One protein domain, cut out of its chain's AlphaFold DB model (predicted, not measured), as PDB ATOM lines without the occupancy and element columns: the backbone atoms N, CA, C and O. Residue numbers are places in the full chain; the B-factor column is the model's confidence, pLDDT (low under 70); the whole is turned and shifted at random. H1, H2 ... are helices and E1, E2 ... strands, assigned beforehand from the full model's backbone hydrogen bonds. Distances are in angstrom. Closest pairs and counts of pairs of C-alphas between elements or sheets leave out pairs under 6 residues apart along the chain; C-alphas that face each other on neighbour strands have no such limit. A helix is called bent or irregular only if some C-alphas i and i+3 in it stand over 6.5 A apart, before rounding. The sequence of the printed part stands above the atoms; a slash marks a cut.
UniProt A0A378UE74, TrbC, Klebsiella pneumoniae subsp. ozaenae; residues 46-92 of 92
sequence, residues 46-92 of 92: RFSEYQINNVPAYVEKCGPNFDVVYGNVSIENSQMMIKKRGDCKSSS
ATOM      1  N   ARG A  46     -20.199  24.044 -44.260       83.31
ATOM      2  CA  ARG A  46     -20.907  24.698 -43.141       83.31
ATOM      3  C   ARG A  46     -21.155  26.183 -43.345       83.31
ATOM      4  O   ARG A  46     -22.174  26.693 -42.894       83.31
ATOM      5  N   PHE A  47     -20.249  26.889 -44.020       87.94
ATOM      6  CA  PHE A  47     -20.473  28.301 -44.339       87.94
ATOM      7  C   PHE A  47     -21.671  28.462 -45.276       87.94
ATOM      8  O   PHE A  47     -22.482  29.362 -45.077       87.94
ATOM      9  N   SER A  48     -21.806  27.568 -46.257       87.69
ATOM     10  CA  SER A  48     -22.964  27.533 -47.148       87.69
ATOM     11  C   SER A  48     -24.230  27.025 -46.447       87.69
ATOM     12  O   SER A  48     -25.273  27.649 -46.612       87.69
ATOM     13  N   GLU A  49     -24.146  25.958 -45.640       90.00
ATOM     14  CA  GLU A  49     -25.271  25.378 -44.876       90.00
ATOM     15  C   GLU A  49     -25.914  26.425 -43.959       90.00
ATOM     16  O   GLU A  49     -27.129  26.601 -43.982       90.00
ATOM     17  N   TYR A  50     -25.096  27.170 -43.210       92.50
ATOM     18  CA  TYR A  50     -25.567  28.191 -42.270       92.50
ATOM     19  C   TYR A  50     -25.638  29.600 -42.869       92.50
ATOM     20  O   TYR A  50     -25.857  30.567 -42.140       92.50
ATOM     21  N   GLN A  51     -25.435  29.738 -44.184       92.38
ATOM     22  CA  GLN A  51     -25.520  31.012 -44.909       92.38
ATOM     23  C   GLN A  51     -24.631  32.126 -44.307       92.38
ATOM     24  O   GLN A  51     -25.014  33.297 -44.235       92.38
ATOM     25  N   ILE A  52     -23.420  31.766 -43.868       92.50
ATOM     26  CA  ILE A  52     -22.477  32.669 -43.198       92.50
ATOM     27  C   ILE A  52     -21.761  33.546 -44.222       92.50
ATOM     28  O   ILE A  52     -20.827  33.115 -44.902       92.50
ATOM     29  N   ASN A  53     -22.160  34.817 -44.276       89.94
ATOM     30  CA  ASN A  53     -21.568  35.811 -45.180       89.94
ATOM     31  C   ASN A  53     -20.536  36.722 -44.500       89.94
ATOM     32  O   ASN A  53     -19.725  37.342 -45.182       89.94
ATOM     33  N   ASN A  54     -20.541  36.784 -43.165       89.38
ATOM     34  CA  ASN A  54     -19.656  37.634 -42.369       89.38
ATOM     35  C   ASN A  54     -19.033  36.845 -41.215       89.38
ATOM     36  O   ASN A  54     -19.662  35.947 -40.658       89.38
ATOM     37  N   VAL A  55     -17.808  37.208 -40.836       88.69
ATOM     38  CA  VAL A  55     -17.082  36.597 -39.713       88.69
ATOM     39  C   VAL A  55     -16.619  37.664 -38.714       88.69
ATOM     40  O   VAL A  55     -16.323  38.784 -39.131       88.69
ATOM     41  N   PRO A  56     -16.504  37.333 -37.412       90.81
ATOM     42  CA  PRO A  56     -16.850  36.050 -36.786       90.81
ATOM     43  C   PRO A  56     -18.370  35.830 -36.654       90.81
ATOM     44  O   PRO A  56     -19.138  36.790 -36.589       90.81
ATOM     45  N   ALA A  57     -18.782  34.559 -36.609       93.81
ATOM     46  CA  ALA A  57     -20.168  34.136 -36.412       93.81
ATOM     47  C   ALA A  57     -20.236  32.936 -35.453       93.81
ATOM     48  O   ALA A  57     -19.418  32.019 -35.545       93.81
ATOM     49  N   TYR A  58     -21.205  32.954 -34.541       94.19
ATOM     50  CA  TYR A  58     -21.577  31.834 -33.680       94.19
ATOM     51  C   TYR A  58     -22.873  31.218 -34.203       94.19
ATOM     52  O   TYR A  58     -23.823  31.948 -34.478       94.19
ATOM     53  N   VAL A  59     -22.906  29.893 -34.337       94.25
ATOM     54  CA  VAL A  59     -24.069  29.149 -34.835       94.25
ATOM     55  C   VAL A  59     -24.524  28.168 -33.763       94.25
ATOM     56  O   VAL A  59     -23.711  27.400 -33.251       94.25
ATOM     57  N   GLU A  60     -25.820  28.162 -33.463       94.06
ATOM     58  CA  GLU A  60     -26.459  27.154 -32.614       94.06
ATOM     59  C   GLU A  60     -27.451  26.361 -33.460       94.06
ATOM     60  O   GLU A  60     -28.388  26.930 -34.014       94.06
ATOM     61  N   LYS A  61     -27.226  25.051 -33.600       92.19
ATOM     62  CA  LYS A  61     -28.106  24.154 -34.357       92.19
ATOM     63  C   LYS A  61     -29.075  23.462 -33.404       92.19
ATOM     64  O   LYS A  61     -28.646  22.852 -32.428       92.19
ATOM     65  N   CYS A  62     -30.360  23.496 -33.732       92.75
ATOM     66  CA  CYS A  62     -31.446  22.898 -32.967       92.75
ATOM     67  C   CYS A  62     -32.316  22.001 -33.858       92.75
ATOM     68  O   CYS A  62     -33.405  22.365 -34.306       92.75
ATOM     69  N   GLY A  63     -31.812  20.799 -34.148       88.31
ATOM     70  CA  GLY A  63     -32.461  19.876 -35.080       88.31
ATOM     71  C   GLY A  63     -32.355  20.376 -36.531       88.31
ATOM     72  O   GLY A  63     -31.228  20.545 -37.008       88.31
ATOM     73  N   PRO A  64     -33.479  20.581 -37.251       89.38
ATOM     74  CA  PRO A  64     -33.462  21.104 -38.619       89.38
ATOM     75  C   PRO A  64     -33.217  22.620 -38.687       89.38
ATOM     76  O   PRO A  64     -32.871  23.122 -39.753       89.38
ATOM     77  N   ASN A  65     -33.388  23.336 -37.572       91.38
ATOM     78  CA  ASN A  65     -33.238  24.787 -37.502       91.38
ATOM     79  C   ASN A  65     -31.864  25.175 -36.947       91.38
ATOM     80  O   ASN A  65     -31.173  24.370 -36.312       91.38
ATOM     81  N   PHE A  66     -31.478  26.427 -37.165       95.12
ATOM     82  CA  PHE A  66     -30.286  27.014 -36.572       95.12
ATOM     83  C   PHE A  66     -30.463  28.521 -36.374       95.12
ATOM     84  O   PHE A  66     -31.146  29.174 -37.158       95.12
ATOM     85  N   ASP A  67     -29.790  29.066 -35.364       95.88
ATOM     86  CA  ASP A  67     -29.638  30.504 -35.152       95.88
ATOM     87  C   ASP A  67     -28.189  30.930 -35.403       95.88
ATOM     88  O   ASP A  67     -27.245  30.178 -35.140       95.88
ATOM     89  N   VAL A  68     -28.003  32.171 -35.865       95.69
ATOM     90  CA  VAL A  68     -26.680  32.767 -36.097       95.69
ATOM     91  C   VAL A  68     -26.551  34.096 -35.359       95.69
ATOM     92  O   VAL A  68     -27.366  35.001 -35.529       95.69
ATOM     93  N   VAL A  69     -25.479  34.248 -34.582       95.38
ATOM     94  CA  VAL A  69     -25.078  35.513 -33.953       95.38
ATOM     95  C   VAL A  69     -23.780  35.993 -34.594       95.38
ATOM     96  O   VAL A  69     -22.756  35.315 -34.538       95.38
ATOM     97  N   TYR A  70     -23.816  37.178 -35.198       94.25
ATOM     98  CA  TYR A  70     -22.652  37.792 -35.837       94.25
ATOM     99  C   TYR A  70     -21.903  38.740 -34.897       94.25
ATOM    100  O   TYR A  70     -22.495  39.406 -34.046       94.25
ATOM    101  N   GLY A  71     -20.597  38.873 -35.133       90.94
ATOM    102  CA  GLY A  71     -19.742  39.860 -34.483       90.94
ATOM    103  C   GLY A  71     -18.950  39.317 -33.296       90.94
ATOM    104  O   GLY A  71     -18.999  38.136 -32.953       90.94
ATOM    105  N   ASN A  72     -18.160  40.197 -32.679       89.00
ATOM    106  CA  ASN A  72     -17.243  39.841 -31.596       89.00
ATOM    107  C   ASN A  72     -17.964  39.776 -30.235       89.00
ATOM    108  O   ASN A  72     -17.689  40.566 -29.332       89.00
ATOM    109  N   VAL A  73     -18.925  38.865 -30.116       89.50
ATOM    110  CA  VAL A  73     -19.693  38.596 -28.893       89.50
ATOM    111  C   VAL A  73     -19.148  37.325 -28.235       89.50
ATOM    112  O   VAL A  73     -18.692  36.412 -28.923       89.50
ATOM    113  N   SER A  74     -19.157  37.245 -26.898       90.94
ATOM    114  CA  SER A  74     -18.768  36.001 -26.218       90.94
ATOM    115  C   SER A  74     -19.754  34.871 -26.529       90.94
ATOM    116  O   SER A  74     -20.918  35.121 -26.854       90.94
ATOM    117  N   ILE A  75     -19.309  33.619 -26.411       89.88
ATOM    118  CA  ILE A  75     -20.168  32.453 -26.668       89.88
ATOM    119  C   ILE A  75     -21.339  32.430 -25.689       89.88
ATOM    120  O   ILE A  75     -22.478  32.248 -26.104       89.88
ATOM    121  N   GLU A  76     -21.088  32.723 -24.414       91.69
ATOM    122  CA  GLU A  76     -22.117  32.741 -23.374       91.69
ATOM    123  C   GLU A  76     -23.188  33.804 -23.663       91.69
ATOM    124  O   GLU A  76     -24.385  33.564 -23.503       91.69
ATOM    125  N   ASN A  77     -22.771  34.979 -24.146       93.69
ATOM    126  CA  ASN A  77     -23.700  36.035 -24.540       93.69
ATOM    127  C   ASN A  77     -24.452  35.673 -25.823       93.69
ATOM    128  O   ASN A  77     -25.643  35.955 -25.915       93.69
ATOM    129  N   SER A  78     -23.792  35.024 -26.784       94.25
ATOM    130  CA  SER A  78     -24.427  34.555 -28.022       94.25
ATOM    131  C   SER A  78     -25.527  33.534 -27.718       94.25
ATOM    132  O   SER A  78     -26.667  33.713 -28.140       94.25
ATOM    133  N   GLN A  79     -25.232  32.546 -26.871       93.00
ATOM    134  CA  GLN A  79     -26.212  31.586 -26.353       93.00
ATOM    135  C   GLN A  79     -27.347  32.283 -25.597       93.00
ATOM    136  O   GLN A  79     -28.514  31.937 -25.753       93.00
ATOM    137  N   MET A  80     -27.041  33.296 -24.779       94.19
ATOM    138  CA  MET A  80     -28.077  34.056 -24.077       94.19
ATOM    139  C   MET A  80     -28.995  34.814 -25.044       94.19
ATOM    140  O   MET A  80     -30.201  34.883 -24.808       94.19
ATOM    141  N   MET A  81     -28.453  35.397 -26.117       94.50
ATOM    142  CA  MET A  81     -29.249  36.071 -27.147       94.50
ATOM    143  C   MET A  81     -30.198  35.086 -27.829       94.50
ATOM    144  O   MET A  81     -31.388  35.382 -27.938       94.50
ATOM    145  N   ILE A  82     -29.697  33.906 -28.190       95.25
ATOM    146  CA  ILE A  82     -30.477  32.827 -28.802       95.25
ATOM    147  C   ILE A  82     -31.572  32.337 -27.851       95.25
ATOM    148  O   ILE A  82     -32.748  32.371 -28.198       95.25
ATOM    149  N   LYS A  83     -31.242  32.033 -26.595       93.69
ATOM    150  CA  LYS A  83     -32.234  31.632 -25.580       93.69
ATOM    151  C   LYS A  83     -33.334  32.671 -25.357       93.69
ATOM    152  O   LYS A  83     -34.463  32.313 -25.038       93.69
ATOM    153  N   LYS A  84     -33.022  33.964 -25.500       93.06
ATOM    154  CA  LYS A  84     -33.996  35.049 -25.301       93.06
ATOM    155  C   LYS A  84     -34.844  35.342 -26.536       93.06
ATOM    156  O   LYS A  84     -35.975  35.796 -26.375       93.06
ATOM    157  N   ARG A  85     -34.286  35.202 -27.740       91.69
ATOM    158  CA  ARG A  85     -34.863  35.781 -28.967       91.69
ATOM    159  C   ARG A  85     -34.823  34.876 -30.197       91.69
ATOM    160  O   ARG A  85     -35.536  35.185 -31.140       91.69
ATOM    161  N   GLY A  86     -34.001  33.834 -30.192       91.38
ATOM    162  CA  GLY A  86     -33.802  32.934 -31.323       91.38
ATOM    163  C   GLY A  86     -34.853  31.834 -31.415       91.38
ATOM    164  O   GLY A  86     -35.630  31.594 -30.480       91.38
ATOM    165  N   ASP A  87     -34.845  31.148 -32.549       91.69
ATOM    166  CA  ASP A  87     -35.731  30.021 -32.822       91.69
ATOM    167  C   ASP A  87     -35.295  28.766 -32.051       91.69
ATOM    168  O   ASP A  87     -36.132  27.957 -31.646       91.69
ATOM    169  N   CYS A  88     -34.007  28.644 -31.723       92.19
ATOM    170  CA  CYS A  88     -33.445  27.547 -30.941       92.19
ATOM    171  C   CYS A  88     -33.723  27.628 -29.432       92.19
ATOM    172  O   CYS A  88     -33.327  26.719 -28.700       92.19
ATOM    173  N   LYS A  89     -34.451  28.642 -28.943       88.00
ATOM    174  CA  LYS A  89     -34.767  28.842 -27.512       88.00
ATOM    175  C   LYS A  89     -35.419  27.646 -26.800       88.00
ATOM    176  O   LYS A  89     -35.307  27.546 -25.584       88.00
ATOM    177  N   SER A  90     -36.125  26.774 -27.525       73.12
ATOM    178  CA  SER A  90     -36.851  25.614 -26.973       73.12
ATOM    179  C   SER A  90     -36.036  24.319 -26.953       73.12
ATOM    180  O   SER A  90     -36.563  23.268 -26.600       73.12
ATOM    181  N   SER A  91     -34.771  24.381 -27.358       60.66
ATOM    182  CA  SER A  91     -33.871  23.230 -27.431       60.66
ATOM    183  C   SER A  91     -33.101  23.174 -26.118       60.66
ATOM    184  O   SER A  91     -32.045  23.786 -25.977       60.66
ATOM    185  N   SER A  92     -33.690  22.579 -25.087       52.94
ATOM    186  CA  SER A  92     -33.075  22.415 -23.765       52.94
ATOM    187  C   SER A  92     -33.290  21.001 -23.266       52.94
ATOM    188  O   SER A  92     -34.416  20.493 -23.456       52.94
TER     189      SER A  92
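What this domain is: This is residues 46 to 92 of the 92 residues of the protein "TrbC" of Klebsiella pneumoniae subsp. ozaenae (UniProt A0A378UE74). A two-strand hairpin, E1 and E2, stands in the middle, with the helix H2 packed on one side of it and the short helix H3 beside its turn end; the small helix H1 lies on the other side. The printed part has 47 residues, with three named helices and two named strands in the order H1, E1, E2, H2, H3. The sheet has the order E1 - E2 and is antiparallel, and the class is mixed, helices and strands. The whole is compact, with a radius of gyration of the C-alphas of 10.2 A, and flat, spanning 26 by 24 by 13 A.

Where its parts are: H1 is residues 46 to 49, 4.7 A long from first to last C-alpha, beginning at C-alpha 46 (-20.907, 24.698, -43.141). E1 is residues 57 to 62, 16.3 A, and E2 is residues 65 to 70, 16.9 A. H2 is residues 75 to 85, 15.2 A, beginning at C-alpha 75 (-20.168, 32.453, -26.668). H3 is residues 87 to 90 and ends at C-alpha 90 (-36.851, 25.614, -26.973); it is irregular, with C-alphas 87 and 90 7.4 A apart.

How they stand to each other: E1 and E2 form a hairpin, antiparallel at 162 degrees between their directions, with N 58 and O 69 at 2.8 A and N 60 and O 67 at 3.0 A, within hydrogen-bond range. The closest C-alphas of E2 and H2 are those of Val 69 and Ser 78, 6.0 A apart. The closest C-alphas of E1 and H3 are those of Cys 62 and Cys 88, 5.5 A apart. H2 and H3 touch only at the corner, their closest C-alphas being those of Lys 83 and Lys 89, 4.2 A apart. H1 is apart from E2, H2 and H3. In H2 every O i to N i+4 pair is within hydrogen-bond range; H1 and H3 are too short for such a pair.

The domain as a whole: The two C-alphas farthest apart, those of Asn 53 and Ser 92, are 27.8 A apart. The printed part has no cut and no long link; the link from H1 to E1, 7 residues, is short, and the other three are tight. The mean pLDDT of the printed part is 89.9, and residues 91 to 92 are under 70.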